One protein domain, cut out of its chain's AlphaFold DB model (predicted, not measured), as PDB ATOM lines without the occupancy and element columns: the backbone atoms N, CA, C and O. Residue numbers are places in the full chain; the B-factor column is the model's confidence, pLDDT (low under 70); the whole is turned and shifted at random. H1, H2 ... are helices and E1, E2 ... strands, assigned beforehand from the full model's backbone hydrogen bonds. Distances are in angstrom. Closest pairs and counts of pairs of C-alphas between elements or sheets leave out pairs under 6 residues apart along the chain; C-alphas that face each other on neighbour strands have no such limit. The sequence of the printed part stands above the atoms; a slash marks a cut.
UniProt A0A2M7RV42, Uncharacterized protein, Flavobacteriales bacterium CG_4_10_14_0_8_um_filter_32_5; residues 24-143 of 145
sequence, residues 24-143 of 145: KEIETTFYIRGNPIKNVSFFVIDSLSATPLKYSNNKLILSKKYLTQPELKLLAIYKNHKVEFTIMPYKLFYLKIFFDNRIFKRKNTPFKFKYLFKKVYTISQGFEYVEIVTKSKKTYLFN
ATOM      1  N   LYS A  24     124.478 109.435 109.785       88.12
ATOM      2  CA  LYS A  24     125.506 108.538 110.326       88.12
ATOM      3  C   LYS A  24     125.607 108.727 111.834       88.12
ATOM      4  O   LYS A  24     125.848 109.838 112.307       88.12
ATOM      5  N   GLU A  25     125.444 107.639 112.573       91.25
ATOM      6  CA  GLU A  25     125.715 107.590 114.007       91.25
ATOM      7  C   GLU A  25     127.169 107.188 114.245       91.25
ATOM      8  O   GLU A  25     127.652 106.215 113.669       91.25
ATOM      9  N   ILE A  26     127.870 107.937 115.092       91.75
ATOM     10  CA  ILE A  26     129.302 107.749 115.325       91.75
ATOM     11  C   ILE A  26     129.545 107.587 116.812       91.75
ATOM     12  O   ILE A  26     129.297 108.515 117.586       91.75
ATOM     13  N   GLU A  27     130.079 106.435 117.211       93.50
ATOM     14  CA  GLU A  27     130.470 106.195 118.597       93.50
ATOM     15  C   GLU A  27     131.463 107.258 119.054       93.50
ATOM     16  O   GLU A  27     132.551 107.409 118.498       93.50
ATOM     17  N   THR A  28     131.062 108.025 120.060       94.00
ATOM     18  CA  THR A  28     131.784 109.193 120.530       94.00
ATOM     19  C   THR A  28     131.937 109.127 122.040       94.00
ATOM     20  O   THR A  28     130.965 108.981 122.775       94.00
ATOM     21  N   THR A  29     133.171 109.239 122.523       94.38
ATOM     22  CA  THR A  29     133.474 109.217 123.958       94.38
ATOM     23  C   THR A  29     134.481 110.297 124.315       94.38
ATOM     24  O   THR A  29     135.483 110.511 123.633       94.38
ATOM     25  N   PHE A  30     134.205 110.992 125.413       93.88
ATOM     26  CA  PHE A  30     135.071 112.032 125.944       93.88
ATOM     27  C   PHE A  30     135.647 111.556 127.269       93.88
ATOM     28  O   PHE A  30     134.904 111.290 128.205       93.88
ATOM     29  N   TYR A  31     136.963 111.466 127.372       92.38
ATOM     30  CA  TYR A  31     137.661 111.021 128.566       92.38
ATOM     31  C   TYR A  31     138.317 112.199 129.272       92.38
ATOM     32  O   TYR A  31     139.050 112.977 128.663       92.38
ATOM     33  N   ILE A  32     138.120 112.297 130.584       89.56
ATOM     34  CA  ILE A  32     138.866 113.211 131.453       89.56
ATOM     35  C   ILE A  32     139.637 112.370 132.454       89.56
ATOM     36  O   ILE A  32     139.044 111.632 133.237       89.56
ATOM     37  N   ARG A  33     140.972 112.488 132.439       84.38
ATOM     38  CA  ARG A  33     141.864 111.742 133.348       84.38
ATOM     39  C   ARG A  33     141.644 110.216 133.308       84.38
ATOM     40  O   ARG A  33     141.897 109.545 134.303       84.38
ATOM     41  N   GLY A  34     141.216 109.684 132.162       83.88
ATOM     42  CA  GLY A  34     140.948 108.256 131.949       83.88
ATOM     43  C   GLY A  34     139.493 107.830 132.162       83.88
ATOM     44  O   GLY A  34     139.126 106.742 131.735       83.88
ATOM     45  N   ASN A  35     138.641 108.688 132.730       88.81
ATOM     46  CA  ASN A  35     137.237 108.358 132.973       88.81
ATOM     47  C   ASN A  35     136.345 108.878 131.839       88.81
ATOM     48  O   ASN A  35     136.484 110.051 131.475       88.81
ATOM     49  N   PRO A  36     135.425 108.057 131.295       91.88
ATOM     50  CA  PRO A  36     134.470 108.506 130.294       91.88
ATOM     51  C   PRO A  36     133.464 109.478 130.918       91.88
ATOM     52  O   PRO A  36     132.948 109.267 132.015       91.88
ATOM     53  N   ILE A  37     133.178 110.548 130.194       92.69
ATOM     54  CA  ILE A  37     132.315 111.640 130.612       92.69
ATOM     55  C   ILE A  37     131.053 111.633 129.765       92.69
ATOM     56  O   ILE A  37     131.098 111.625 128.535       92.69
ATOM     57  N   LYS A  38     129.921 111.668 130.460       85.69
ATOM     58  CA  LYS A  38     128.595 111.860 129.874       85.69
ATOM     59  C   LYS A  38     128.258 113.360 129.892       85.69
ATOM     60  O   LYS A  38     128.820 114.107 130.694       85.69
ATOM     61  N   ASN A  39     127.338 113.791 129.030       88.94
ATOM     62  CA  ASN A  39     126.867 115.184 128.907       88.94
ATOM     63  C   ASN A  39     127.882 116.143 128.264       88.94
ATOM     64  O   ASN A  39     128.112 117.250 128.752       88.94
ATOM     65  N   VAL A  40     128.502 115.709 127.171       93.12
ATOM     66  CA  VAL A  40     129.306 116.591 126.321       93.12
ATOM     67  C   VAL A  40     128.414 117.158 125.229       93.12
ATOM     68  O   VAL A  40     127.713 116.411 124.551       93.12
ATOM     69  N   SER A  41     128.447 118.475 125.064       95.12
ATOM     70  CA  SER A  41     127.754 119.150 123.973       95.12
ATOM     71  C   SER A  41     128.687 119.263 122.776       95.12
ATOM     72  O   SER A  41     129.826 119.714 122.921       95.12
ATOM     73  N   PHE A  42     128.198 118.866 121.605       95.94
ATOM     74  CA  PHE A  42     128.926 118.947 120.345       95.94
ATOM     75  C   PHE A  42     128.284 119.987 119.439       95.94
ATOM     76  O   PHE A  42     127.062 120.111 119.395       95.94
ATOM     77  N   PHE A  43     129.119 120.716 118.708       95.81
ATOM     78  CA  PHE A  43     128.692 121.731 117.757       95.81
ATOM     79  C   PHE A  43     129.538 121.635 116.492       95.81
ATOM     80  O   PHE A  43     130.743 121.393 116.578       95.81
ATOM     81  N   VAL A  44     128.926 121.878 115.336       95.50
ATOM     82  CA  VAL A  44     129.651 122.263 114.123       95.50
ATOM     83  C   VAL A  44     129.965 123.739 114.226       95.50
ATOM     84  O   VAL A  44     129.079 124.533 114.544       95.50
ATOM     85  N   ILE A  45     131.211 124.108 113.959       94.38
ATOM     86  CA  ILE A  45     131.621 125.508 113.956       94.38
ATOM     87  C   ILE A  45     131.965 125.975 112.549       94.38
ATOM     88  O   ILE A  45     132.664 125.296 111.799       94.38
ATOM     89  N   ASP A  46     131.509 127.177 112.226       90.25
ATOM     90  CA  ASP A  46     131.889 127.897 111.019       90.25
ATOM     91  C   ASP A  46     132.173 129.346 111.392       90.25
ATOM     92  O   ASP A  46     131.299 129.999 111.955       90.25
ATOM     93  N   SER A  47     133.389 129.817 111.086       85.50
ATOM     94  CA  SER A  47     133.941 131.155 111.350       85.50
ATOM     95  C   SER A  47     133.668 131.716 112.759       85.50
ATOM     96  O   SER A  47     134.585 131.747 113.589       85.50
ATOM     97  N   LEU A  48     132.440 132.148 113.042       88.12
ATOM     98  CA  LEU A  48     131.960 132.715 114.308       88.12
ATOM     99  C   LEU A  48     130.735 132.006 114.906       88.12
ATOM    100  O   LEU A  48     130.403 132.245 116.068       88.12
ATOM    101  N   SER A  49     130.083 131.130 114.155       91.81
ATOM    102  CA  SER A  49     128.874 130.419 114.558       91.81
ATOM    103  C   SER A  49     129.171 129.013 115.078       91.81
ATOM    104  O   SER A  49     130.134 128.367 114.659       91.81
ATOM    105  N   ALA A  50     128.340 128.551 116.008       94.25
ATOM    106  CA  ALA A  50     128.320 127.188 116.515       94.25
ATOM    107  C   ALA A  50     126.892 126.637 116.427       94.25
ATOM    108  O   ALA A  50     125.995 127.101 117.134       94.25
ATOM    109  N   THR A  51     126.693 125.642 115.568       94.31
ATOM    110  CA  THR A  51     125.413 124.954 115.366       94.31
ATOM    111  C   THR A  51     125.428 123.644 116.151       94.31
ATOM    112  O   THR A  51     126.359 122.856 115.961       94.31
ATOM    113  N   PRO A  52     124.464 123.390 117.053       93.69
ATOM    114  CA  PRO A  52     124.465 122.187 117.878       93.69
ATOM    115  C   PRO A  52     124.345 120.923 117.023       93.69
ATOM    116  O   PRO A  52     123.749 120.923 115.950       93.69
ATOM    117  N   LEU A  53     124.948 119.841 117.508       93.50
ATOM    118  CA  LEU A  53     124.787 118.502 116.960       93.50
ATOM    119  C   LEU A  53     124.031 117.629 117.951       93.50
ATOM    120  O   LEU A  53     124.277 117.669 119.160       93.50
ATOM    121  N   LYS A  54     123.162 116.769 117.419       91.06
ATOM    122  CA  LYS A  54     122.484 115.753 118.219       91.06
ATOM    123  C   LYS A  54     123.502 114.733 118.727       91.06
ATOM    124  O   LYS A  54     124.241 114.123 117.954       91.06
ATOM    125  N   TYR A  55     123.515 114.550 120.041       90.94
ATOM    126  CA  TYR A  55     124.350 113.580 120.735       90.94
ATOM    127  C   TYR A  55     123.485 112.801 121.724       90.94
ATOM    128  O   TYR A  55     122.927 113.377 122.655       90.94
ATOM    129  N   SER A  56     123.349 111.497 121.500       87.75
ATOM    130  CA  SER A  56     122.531 110.609 122.330       87.75
ATOM    131  C   SER A  56     123.180 109.235 122.410       87.75
ATOM    132  O   SER A  56     123.814 108.803 121.454       87.75
ATOM    133  N   ASN A  57     123.051 108.546 123.546       87.62
ATOM    134  CA  ASN A  57     123.567 107.184 123.741       87.62
ATOM    135  C   ASN A  57     125.043 107.004 123.332       87.62
ATOM    136  O   ASN A  57     125.407 106.010 122.711       87.62
ATOM    137  N   ASN A  58     125.899 107.978 123.669       89.44
ATOM    138  CA  ASN A  58     127.314 108.021 123.272       89.44
ATOM    139  C   ASN A  58     127.551 108.001 121.755       89.44
ATOM    140  O   ASN A  58     128.607 107.579 121.291       89.44
ATOM    141  N   LYS A  59     126.579 108.463 120.974       92.19
ATOM    142  CA  LYS A  59     126.670 108.562 119.525       92.19
ATOM    143  C   LYS A  59     126.442 109.995 119.087       92.19
ATOM    144  O   LYS A  59     125.443 110.622 119.441       92.19
ATOM    145  N   LEU A  60     127.391 110.513 118.318       92.62
ATOM    146  CA  LEU A  60     127.243 111.767 117.598       92.62
ATOM    147  C   LEU A  60     126.492 111.483 116.299       92.62
ATOM    148  O   LEU A  60     126.878 110.585 115.552       92.62
ATOM    149  N   ILE A  61     125.427 112.232 116.043       91.62
ATOM    150  CA  ILE A  61     124.594 112.051 114.855       91.62
ATOM    151  C   ILE A  61     124.976 113.128 113.842       91.62
ATOM    152  O   ILE A  61     124.732 114.315 114.060       91.62
ATOM    153  N   LEU A  62     125.571 112.712 112.723       91.25
ATOM    154  CA  LEU A  62     125.887 113.599 111.608       91.25
ATOM    155  C   LEU A  62     124.830 113.458 110.513       91.25
ATOM    156  O   LEU A  62     124.589 112.369 109.985       91.25
ATOM    157  N   SER A  63     124.207 114.578 110.155       88.69
ATOM    158  CA  SER A  63     123.304 114.646 109.008       88.69
ATOM    159  C   SER A  63     124.080 114.551 107.691       88.69
ATOM    160  O   SER A  63     125.274 114.852 107.618       88.69
ATOM    161  N   LYS A  64     123.380 114.184 106.612       85.94
ATOM    162  CA  LYS A  64     123.951 114.047 105.265       85.94
ATOM    163  C   LYS A  64     124.721 115.285 104.794       85.94
ATOM    164  O   LYS A  64     125.769 115.137 104.176       85.94
ATOM    165  N   LYS A  65     124.254 116.491 105.145       87.69
ATOM    166  CA  LYS A  65     124.925 117.762 104.817       87.69
ATOM    167  C   LYS A  65     126.362 117.822 105.346       87.69
ATOM    168  O   LYS A  65     127.224 118.386 104.685       87.69
ATOM    169  N   TYR A  66     126.617 117.270 106.531       89.25
ATOM    170  CA  TYR A  66     127.958 117.247 107.118       89.25
ATOM    171  C   TYR A  66     128.783 116.074 106.608       89.25
ATOM    172  O   TYR A  66     129.996 116.189 106.489       89.25
ATOM    173  N   LEU A  67     128.128 114.961 106.263       87.50
ATOM    174  CA  LEU A  67     128.807 113.826 105.653       87.50
ATOM    175  C   LEU A  67     129.389 114.175 104.296       87.50
ATOM    176  O   LEU A  67     130.413 113.603 103.974       87.50
ATOM    177  N   THR A  68     128.794 115.106 103.540       86.44
ATOM    178  CA  THR A  68     129.312 115.464 102.217       86.44
ATOM    179  C   THR A  68     130.603 116.280 102.231       86.44
ATOM    180  O   THR A  68     131.253 116.411 101.193       86.44
ATOM    181  N   GLN A  69     130.985 116.823 103.386       89.00
ATOM    182  CA  GLN A  69     132.135 117.707 103.517       89.00
ATOM    183  C   GLN A  69     133.435 116.905 103.693       89.00
ATOM    184  O   GLN A  69     133.445 115.906 104.416       89.00
ATOM    185  N   PRO A  70     134.547 117.332 103.061       89.50
ATOM    186  CA  PRO A  70     135.837 116.658 103.218       89.50
ATOM    187  C   PRO A  70     136.351 116.766 104.657       89.50
ATOM    188  O   PRO A  70     136.874 115.800 105.215       89.50
ATOM    189  N   GLU A  71     136.136 117.929 105.267       91.94
ATOM    190  CA  GLU A  71     136.534 118.262 106.625       91.94
ATOM    191  C   GLU A  71     135.405 119.021 107.319       91.94
ATOM    192  O   GLU A  71     134.721 119.844 106.709       91.94
ATOM    193  N   LEU A  72     135.227 118.754 108.609       93.69
ATOM    194  CA  LEU A  72     134.231 119.402 109.450       93.69
ATOM    195  C   LEU A  72     134.889 119.844 110.750       93.69
ATOM    196  O   LEU A  72     135.433 119.025 111.492       93.69
ATOM    197  N   LYS A  73     134.815 121.137 111.058       94.75
ATOM    198  CA  LYS A  73     135.299 121.654 112.335       94.75
ATOM    199  C   LYS A  73     134.241 121.461 113.407       94.75
ATOM    200  O   LYS A  73     133.099 121.903 113.270       94.75
ATOM    201  N   LEU A  74     134.643 120.808 114.486       95.62
ATOM    202  CA  LEU A  74     133.807 120.520 115.633       95.62
ATOM    203  C   LEU A  74     134.307 121.242 116.873       95.62
ATOM    204  O   LEU A  74     135.502 121.450 117.092       95.62
ATOM    205  N   LEU A  75     133.346 121.564 117.724       96.25
ATOM    206  CA  LEU A  75     133.557 122.082 119.056       96.25
ATOM    207  C   LEU A  75     132.883 121.142 120.050       96.25
ATOM    208  O   LEU A  75     131.674 120.938 119.989       96.25
ATOM    209  N   ALA A  76     133.658 120.601 120.986       95.69
ATOM    210  CA  ALA A  76     133.129 119.849 122.115       95.69
ATOM    211  C   ALA A  76     133.276 120.660 123.407       95.69
ATOM    212  O   ALA A  76     134.349 121.200 123.712       95.69
ATOM    213  N   ILE A  77     132.185 120.749 124.166       95.00
ATOM    214  CA  ILE A  77     132.099 121.505 125.415       95.00
ATOM    215  C   ILE A  77     131.634 120.587 126.543       95.00
ATOM    216  O   ILE A  77     130.587 119.951 126.463       95.00
ATOM    217  N   TYR A  78     132.404 120.575 127.628       93.62
ATOM    218  CA  TYR A  78     132.029 119.966 128.898       93.62
ATOM    219  C   TYR A  78     132.548 120.818 130.055       93.62
ATOM    220  O   TYR A  78     133.758 120.901 130.272       93.62
ATOM    221  N   LYS A  79     131.654 121.442 130.832       91.62
ATOM    222  CA  LYS A  79     132.024 122.374 131.914       91.62
ATOM    223  C   LYS A  79     133.038 123.421 131.414       91.62
ATOM    224  O   LYS A  79     132.745 124.208 130.523       91.62
ATOM    225  N   ASN A  80     134.257 123.409 131.954       89.06
ATOM    226  CA  ASN A  80     135.351 124.300 131.572       89.06
ATOM    227  C   ASN A  80     136.277 123.713 130.486       89.06
ATOM    228  O   ASN A  80     137.295 124.333 130.162       89.06
ATOM    229  N   HIS A  81     135.977 122.533 129.943       90.50
ATOM    230  CA  HIS A  81     136.677 121.931 128.815       90.50
ATOM    231  C   HIS A  81     136.006 122.390 127.529       90.50
ATOM    232  O   HIS A  81     134.822 122.151 127.315       90.50
ATOM    233  N   LYS A  82     136.785 123.064 126.687       92.75
ATOM    234  CA  LYS A  82     136.358 123.559 125.383       92.75
ATOM    235  C   LYS A  82     137.433 123.171 124.389       92.75
ATOM    236  O   LYS A  82     138.559 123.657 124.500       92.75
ATOM    237  N   VAL A  83     137.113 122.260 123.485       93.69
ATOM    238  CA  VAL A  83     138.077 121.714 122.532       93.69
ATOM    239  C   VAL A  83     137.538 121.858 121.123       93.69
ATOM    240  O   VAL A  83     136.391 121.515 120.855       93.69
ATOM    241  N   GLU A  84     138.377 122.411 120.262       94.06
ATOM    242  CA  GLU A  84     138.112 122.636 118.848       94.06
ATOM    243  C   GLU A  84     139.033 121.728 118.044       94.06
ATOM    244  O   GLU A  84     140.212 121.611 118.386       94.06
ATOM    245  N   PHE A  85     138.483 121.062 117.037       94.31
ATOM    246  CA  PHE A  85     139.199 120.075 116.238       94.31
ATOM    247  C   PHE A  85     138.520 119.833 114.902       94.31
ATOM    248  O   PHE A  85     137.348 120.164 114.730       94.31
ATOM    249  N   THR A  86     139.248 119.233 113.968       93.62
ATOM    250  CA  THR A  86     138.734 118.962 112.625       93.62
ATOM    251  C   THR A  86     138.546 117.470 112.456       93.62
ATOM    252  O   THR A  86     139.465 116.708 112.729       93.62
ATOM    253  N   ILE A  87     137.370 117.042 112.005       93.12
ATOM    254  CA  ILE A  87     137.119 115.649 111.635       93.12
ATOM    255  C   ILE A  87     137.025 115.480 110.125       93.12
ATOM    256  O   ILE A  87     136.657 116.417 109.423       93.12
ATOM    257  N   MET A  88     137.284 114.264 109.646       91.06
ATOM    258  CA  MET A  88     136.976 113.836 108.276       91.06
ATOM    259  C   MET A  88     135.729 112.931 108.293       91.06
ATOM    260  O   MET A  88     135.866 111.723 108.506       91.06
ATOM    261  N   PRO A  89     134.506 113.464 108.095       88.75
ATOM    262  CA  PRO A  89     133.250 112.740 108.349       88.75
ATOM    263  C   PRO A  89     133.133 111.393 107.617       88.75
ATOM    264  O   PRO A  89     132.666 110.397 108.185       88.75
ATOM    265  N   TYR A  90     133.608 111.341 106.371       82.44
ATOM    266  CA  TYR A  90     133.613 110.129 105.552       82.44
ATOM    267  C   TYR A  90     134.511 109.019 106.108       82.44
ATOM    268  O   TYR A  90     134.123 107.853 106.080       82.44
ATOM    269  N   LYS A  91     135.679 109.376 106.651       84.62
ATOM    270  CA  LYS A  91     136.671 108.430 107.192       84.62
ATOM    271  C   LYS A  91     136.471 108.135 108.680       84.62
ATOM    272  O   LYS A  91     137.148 107.277 109.237       84.62
ATOM    273  N   LEU A  92     135.550 108.844 109.332       87.19
ATOM    274  CA  LEU A  92     135.316 108.738 110.764       87.19
ATOM    275  C   LEU A  92     134.584 107.430 111.101       87.19
ATOM    276  O   LEU A  92     133.434 107.240 110.700       87.19
ATOM    277  N   PHE A  93     135.242 106.547 111.851       87.88
ATOM    278  CA  PHE A  93     134.641 105.312 112.381       87.88
ATOM    279  C   PHE A  93     134.141 105.493 113.813       87.88
ATOM    280  O   PHE A  93     133.025 105.112 114.148       87.88
ATOM    281  N   TYR A  94     134.964 106.123 114.646       91.81
ATOM    282  CA  TYR A  94     134.653 106.483 116.022       91.81
ATOM    283  C   TYR A  94     135.348 107.799 116.357       91.81
ATOM    284  O   TYR A  94     136.313 108.178 115.696       91.81
ATOM    285  N   LEU A  95     134.900 108.469 117.415       94.00
ATOM    286  CA  LEU A  95     135.497 109.700 117.913       94.00
ATOM    287  C   LEU A  95     135.829 109.566 119.401       94.00
ATOM    288  O   LEU A  95     134.953 109.547 120.263       94.00
ATOM    289  N   LYS A  96     137.117 109.497 119.732       93.88
ATOM    290  CA  LYS A  96     137.582 109.472 121.126       93.88
ATOM    291  C   LYS A  96     138.363 110.738 121.431       93.88
ATOM    292  O   LYS A  96     139.369 111.009 120.783       93.88
ATOM    293  N   ILE A  97     137.914 111.497 122.426       93.25
ATOM    294  CA  ILE A  97     138.558 112.739 122.864       93.25
ATOM    295  C   ILE A  97     139.140 112.507 124.250       93.25
ATOM    296  O   ILE A  97     138.402 112.329 125.212       93.25
ATOM    297  N   PHE A  98     140.459 112.530 124.373       90.94
ATOM    298  CA  PHE A  98     141.161 112.335 125.633       90.94
ATOM    299  C   PHE A  98     141.722 113.653 126.131       90.94
ATOM    300  O   PHE A  98     142.595 114.244 125.503       90.94
ATOM    301  N   PHE A  99     141.259 114.087 127.294       87.94
ATOM    302  CA  PHE A  99     141.901 115.142 128.051       87.94
ATOM    303  C   PHE A  99     142.877 114.532 129.054       87.94
ATOM    304  O   PHE A  99     142.460 113.948 130.065       87.94
ATOM    305  N   ASP A 100     144.170 114.709 128.789       72.38
ATOM    306  CA  ASP A 100     145.216 114.331 129.727       72.38
ATOM    307  C   ASP A 100     146.125 115.518 130.046       72.38
ATOM    308  O   ASP A 100     146.778 116.098 129.182       72.38
ATOM    309  N   ASN A 101     146.175 115.862 131.331       63.00
ATOM    310  CA  ASN A 101     147.131 116.832 131.859       63.00
ATOM    311  C   ASN A 101     148.484 116.180 132.162       63.00
ATOM    312  O   ASN A 101     149.435 116.870 132.517       63.00
ATOM    313  N   ARG A 102     148.574 114.849 132.062       56.38
ATOM    314  CA  ARG A 102     149.776 114.064 132.318       56.38
ATOM    315  C   ARG A 102     150.504 113.824 130.998       56.38
ATOM    316  O   ARG A 102     150.607 112.704 130.520       56.38
ATOM    317  N   ILE A 103     151.094 114.878 130.437       51.91
ATOM    318  CA  ILE A 103     152.023 114.788 129.286       51.91
ATOM    319  C   ILE A 103     153.286 113.938 129.619       51.91
ATOM    320  O   ILE A 103     154.090 113.617 128.752       51.91
ATOM    321  N   PHE A 104     153.428 113.463 130.861       46.00
ATOM    322  CA  PHE A 104     154.643 112.886 131.442       46.00
ATOM    323  C   PHE A 104     154.819 111.362 131.405       46.00
ATOM    324  O   PHE A 104     155.586 110.827 132.199       46.00
ATOM    325  N   LYS A 105     154.160 110.627 130.502       47.56
ATOM    326  CA  LYS A 105     154.403 109.170 130.369       47.56
ATOM    327  C   LYS A 105     154.780 108.681 128.967       47.56
ATOM    328  O   LYS A 105     154.848 107.474 128.755       47.56
ATOM    329  N   ARG A 106     155.072 109.566 128.005       46.41
ATOM    330  CA  ARG A 106     155.662 109.152 126.717       46.41
ATOM    331  C   ARG A 106     157.180 109.288 126.770       46.41
ATOM    332  O   ARG A 106     157.710 110.386 126.871       46.41
ATOM    333  N   LYS A 107     157.862 108.143 126.703       45.97
ATOM    334  CA  LYS A 107     159.299 107.964 126.965       45.97
ATOM    335  C   LYS A 107     160.238 108.699 125.982       45.97
ATOM    336  O   LYS A 107     161.403 108.851 126.307       45.97
ATOM    337  N   ASN A 108     159.748 109.201 124.836       45.44
ATOM    338  CA  ASN A 108     160.609 109.615 123.710       45.44
ATOM    339  C   ASN A 108     160.334 111.012 123.104       45.44
ATOM    340  O   ASN A 108     160.792 111.286 121.999       45.44
ATOM    341  N   THR A 109     159.602 111.918 123.761       50.75
ATOM    342  CA  THR A 109     159.452 113.298 123.240       50.75
ATOM    343  C   THR A 109     160.437 114.252 123.916       50.75
ATOM    344  O   THR A 109     160.379 114.372 125.141       50.75
ATOM    345  N   PRO A 110     161.312 114.954 123.162       48.19
ATOM    346  CA  PRO A 110     162.270 115.887 123.739       48.19
ATOM    347  C   PRO A 110     161.537 116.970 124.533       48.19
ATOM    348  O   PRO A 110     160.602 117.622 124.056       48.19
ATOM    349  N   PHE A 111     161.958 117.100 125.785       48.69
ATOM    350  CA  PHE A 111     161.356 117.912 126.828       48.69
ATOM    351  C   PHE A 111     161.335 119.392 126.417       48.69
ATOM    352  O   PHE A 111     162.342 120.091 126.479       48.69
ATOM    353  N   LYS A 112     160.176 119.906 126.001       50.91
ATOM    354  CA  LYS A 112     159.958 121.350 125.853       50.91
ATOM    355  C   LYS A 112     159.110 121.824 127.034       50.91
ATOM    356  O   LYS A 112     157.894 121.640 127.045       50.91
ATOM    357  N   PHE A 113     159.745 122.471 128.017       55.81
ATOM    358  CA  PHE A 113     159.098 122.986 129.240       55.81
ATOM    359  C   PHE A 113     157.860 123.866 128.972       55.81
ATOM    360  O   PHE A 113     156.929 123.909 129.772       55.81
ATOM    361  N   LYS A 114     157.784 124.485 127.787       52.25
ATOM    362  CA  LYS A 114     156.649 125.296 127.312       52.25
ATOM    363  C   LYS A 114     155.308 124.537 127.231       52.25
ATOM    364  O   LYS A 114     154.262 125.179 127.121       52.25
ATOM    365  N   TYR A 115     155.312 123.201 127.278       52.47
ATOM    366  CA  TYR A 115     154.102 122.370 127.180       52.47
ATOM    367  C   TYR A 115     153.630 121.773 128.515       52.47
ATOM    368  O   TYR A 115     152.525 121.241 128.554       52.47
ATOM    369  N   LEU A 116     154.386 121.927 129.613       52.28
ATOM    370  CA  LEU A 116     154.068 121.333 130.925       52.28
ATOM    371  C   LEU A 116     152.714 121.754 131.511       52.28
ATOM    372  O   LEU A 116     152.102 120.998 132.259       52.28
ATOM    373  N   PHE A 117     152.235 122.946 131.160       57.91
ATOM    374  CA  PHE A 117     150.997 123.512 131.704       57.91
ATOM    375  C   PHE A 117     149.890 123.656 130.659       57.91
ATOM    376  O   PHE A 117     148.802 124.160 130.959       57.91
ATOM    377  N   LYS A 118     150.141 123.249 129.408       65.00
ATOM    378  CA  LYS A 118     149.130 123.372 128.359       65.00
ATOM    379  C   LYS A 118     148.129 122.232 128.490       65.00
ATOM    380  O   LYS A 118     148.472 121.060 128.425       65.00
ATOM    381  N   LYS A 119     146.862 122.612 128.654       73.94
ATOM    382  CA  LYS A 119     145.701 121.723 128.575       73.94
ATOM    383  C   LYS A 119     145.587 121.194 127.144       73.94
ATOM    384  O   LYS A 119     145.133 121.930 126.262       73.94
ATOM    385  N   VAL A 120     146.050 119.965 126.936       83.44
ATOM    386  CA  VAL A 120     146.104 119.282 125.639       83.44
ATOM    387  C   VAL A 120     145.036 118.191 125.579       83.44
ATOM    388  O   VAL A 120     144.724 117.542 126.577       83.44
ATOM    389  N   TYR A 121     144.467 118.012 124.393       87.94
ATOM    390  CA  TYR A 121     143.506 116.976 124.062       87.94
ATOM    391  C   TYR A 121     144.077 116.119 122.936       87.94
ATOM    392  O   TYR A 121     144.650 116.647 121.989       87.94
ATOM    393  N   THR A 122     143.917 114.805 123.047       89.44
ATOM    394  CA  THR A 122     144.214 113.851 121.972       89.44
ATOM    395  C   THR A 122     142.903 113.375 121.371       89.44
ATOM    396  O   THR A 122     142.005 112.971 122.108       89.44
ATOM    397  N   ILE A 123     142.779 113.427 120.054       91.19
ATOM    398  CA  ILE A 123     141.539 113.177 119.325       91.19
ATOM    399  C   ILE A 123     141.806 112.059 118.341       91.19
ATOM    400  O   ILE A 123     142.590 112.223 117.416       91.19
ATOM    401  N   SER A 124     141.172 110.915 118.559       90.06
ATOM    402  CA  SER A 124     141.319 109.731 117.721       90.06
ATOM    403  C   SER A 124     140.043 109.524 116.912       90.06
ATOM    404  O   SER A 124     138.945 109.516 117.476       90.06
ATOM    405  N   GLN A 125     140.210 109.412 115.595       88.25
ATOM    406  CA  GLN A 125     139.132 109.433 114.601       88.25
ATOM    407  C   GLN A 125     139.074 108.139 113.781       88.25
ATOM    408  O   GLN A 125     138.977 108.164 112.556       88.25
ATOM    409  N   GLY A 126     139.191 106.988 114.437       83.94
ATOM    410  CA  GLY A 126     139.439 105.714 113.763       83.94
ATOM    411  C   GLY A 126     140.859 105.214 114.014       83.94
ATOM    412  O   GLY A 126     141.520 105.638 114.958       83.94
ATOM    413  N   PHE A 127     141.315 104.275 113.188       73.50
ATOM    414  CA  PHE A 127     142.529 103.499 113.459       73.50
ATOM    415  C   PHE A 127     143.833 104.285 113.279       73.50
ATOM    416  O   PHE A 127     144.759 104.105 114.064       73.50
ATOM    417  N   GLU A 128     143.897 105.169 112.282       72.56
ATOM    418  CA  GLU A 128     145.165 105.779 111.851       72.56
ATOM    419  C   GLU A 128     145.270 107.275 112.166       72.56
ATOM    420  O   GLU A 128     146.371 107.819 112.228       72.56
ATOM    421  N   TYR A 129     144.144 107.958 112.396       78.81
ATOM    422  CA  TYR A 129     144.141 109.408 112.582       78.81
ATOM    423  C   TYR A 129     144.083 109.798 114.059       78.81
ATOM    424  O   TYR A 129     143.097 109.532 114.760       78.81
ATOM    425  N   VAL A 130     145.142 110.477 114.511       84.06
ATOM    426  CA  VAL A 130     145.252 111.060 115.849       84.06
ATOM    427  C   VAL A 130     145.702 112.515 115.744       84.06
ATOM    428  O   VAL A 130     146.800 112.803 115.279       84.06
ATOM    429  N   GLU A 131     144.874 113.428 116.240       85.06
ATOM    430  CA  GLU A 131     145.158 114.861 116.300       85.06
ATOM    431  C   GLU A 131     145.398 115.293 117.751       85.06
ATOM    432  O   GLU A 131     144.729 114.830 118.677       85.06
ATOM    433  N   ILE A 132     146.359 116.191 117.968       84.69
ATOM    434  CA  ILE A 132     146.647 116.763 119.284       84.69
ATOM    435  C   ILE A 132     146.333 118.253 119.241       84.69
ATOM    436  O   ILE A 132     147.001 119.015 118.546       84.69
ATOM    437  N   VAL A 133     145.349 118.682 120.029       88.06
ATOM    438  CA  VAL A 133     144.873 120.072 120.053       88.06
ATOM    439  C   VAL A 133     144.924 120.656 121.460       88.06
ATOM    440  O   VAL A 133     144.910 119.946 122.465       88.06
ATOM    441  N   THR A 134     144.975 121.980 121.566       86.94
ATOM    442  CA  THR A 134     144.899 122.675 122.859       86.94
ATOM    443  C   THR A 134     143.488 123.154 123.158       86.94
ATOM    444  O   THR A 134     142.686 123.358 122.250       86.94
ATOM    445  N   LYS A 135     143.197 123.413 124.437       87.75
ATOM    446  CA  LYS A 135     141.943 124.064 124.844       87.75
ATOM    447  C   LYS A 135     141.682 125.338 124.019       87.75
ATOM    448  O   LYS A 135     142.514 126.246 124.018       87.75
ATOM    449  N   SER A 136     140.504 125.436 123.405       88.25
ATOM    450  CA  SER A 136     140.070 126.636 122.685       88.25
ATOM    451  C   SER A 136     139.647 127.732 123.668       88.25
ATOM    452  O   SER A 136     138.957 127.477 124.661       88.25
ATOM    453  N   LYS A 137     140.087 128.965 123.398       88.06
ATOM    454  CA  LYS A 137     139.680 130.186 124.121       88.06
ATOM    455  C   LYS A 137     138.679 131.033 123.332       88.06
ATOM    456  O   LYS A 137     138.204 132.034 123.851       88.06
ATOM    457  N   LYS A 138     138.386 130.653 122.087       89.12
ATOM    458  CA  LYS A 138     137.551 131.435 121.176       89.12
ATOM    459  C   LYS A 138     136.096 131.424 121.637       89.12
ATOM    460  O   LYS A 138     135.626 130.406 122.148       89.12
ATOM    461  N   THR A 139     135.386 132.528 121.457       89.38
ATOM    462  CA  THR A 139     133.948 132.649 121.743       89.38
ATOM    463  C   THR A 139     133.161 132.481 120.445       89.38
ATOM    464  O   THR A 139     133.642 132.882 119.389       89.38
ATOM    465  N   TYR A 140     131.992 131.848 120.524       90.56
ATOM    466  CA  TYR A 140     131.137 131.550 119.373       90.56
ATOM    467  C   TYR A 140     129.716 132.039 119.647       90.56
ATOM    468  O   TYR A 140     129.274 132.020 120.799       90.56
ATOM    469  N   LEU A 141     129.022 132.446 118.588       90.69
ATOM    470  CA  LEU A 141     127.585 132.695 118.600       90.69
ATOM    471  C   LEU A 141     126.871 131.352 118.443       90.69
ATOM    472  O   LEU A 141     127.099 130.635 117.470       90.69
ATOM    473  N   PHE A 142     126.051 130.984 119.424       88.69
ATOM    474  CA  PHE A 142     125.336 129.711 119.412       88.69
ATOM    475  C   PHE A 142     124.011 129.871 118.678       88.69
ATOM    476  O   PHE A 142     123.121 130.582 119.146       88.69
ATOM    477  N   ASN A 143     123.889 129.193 117.542       84.38
ATOM    478  CA  ASN A 143     122.642 129.150 116.796       84.38
ATOM    479  C   ASN A 143     121.681 128.186 117.500       84.38
ATOM    480  O   ASN A 143     122.092 127.112 117.947       84.38
TER     481      ASN A 143
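This is residues 24 to 143 of the 145 residues of an uncharacterized protein of Flavobacteriales bacterium CG_4_10_14_0_8_um_filter_32_5 (UniProt A0A2M7RV42). Two strongly twisted sheets stand face to face as a small sandwich, their strands crossed at 52 degrees, with E1, E2, E5, E8, E9 and E10 in one and E4, E3, E6 and E7 in the other. Residues 105 to 114, within the link from E8 to E9, stick out from this body. The 120 printed residues include ten named strands and one named helix, in the order E1 to E5, H1, E6 to E10; the class is mostly strand. The larger sheet is branched and mixed, the smaller runs E4, E3, E6, E7 and is antiparallel throughout. The whole is compact, with a radius of gyration of the C-alphas of 14.6 A and spans of 43, 31 and 27 A.

E1, residues 24 to 32, has E5, residues 59 to 62, and E2, residues 35 to 37, on one side and E8, residues 94 to 100, on the other side. E1 and E2 form an antiparallel hairpin, with N 37 and O 30 at 2.7 A, within hydrogen-bond range. E1 and E5 are antiparallel, with N 26 and O 60 at 2.9 A. E1 and E8 are parallel, with N 31 and O 97 at 2.7 A. E8, E9, residues 120 to 124, and E10, residues 130 to 134, form a meander, each strand the antiparallel neighbour of the one before; N 98 and O 122 are 2.8 A apart, N 123 and O 131 also 2.8 A. In the other sheet, E3, residues 41 to 46, and E4, residues 49 to 53, form a hairpin, with N 44 and O 51 at 2.8 A. E6, residues 72 to 78, and E7, residues 81 to 87, form another, with N 74 and O 85 at 2.8 A. E3 and E6 are antiparallel, with N 75 and O 43 at 2.8 A. Between the sheets, the closest C-alphas of E7 and E10 are those of Phe 85 and Val 133, 6.8 A apart. H1, residues 64 to 67, is on neither sheet; it is too short for an O i to N i+4 pair, and its one O i to N i+3 pair is within range.

E1 begins at C-alpha 24, (125.506, 108.538, 110.326), and is 25.4 A long. E6 measures 19.6 A, E7 18.3 A and E8 19.0 A. E10 ends at C-alpha 134, (144.899, 122.675, 122.859).

The C-alphas of Lys 107 and Asn 143 are farthest apart, 43.5 A. The printed part has no cut. The E8 to E9 link is long, 19 residues, and its residues 101 to 118 have pLDDT under 70. Residues 141 to 142 pair in parallel with residues 49 to 50 of E4.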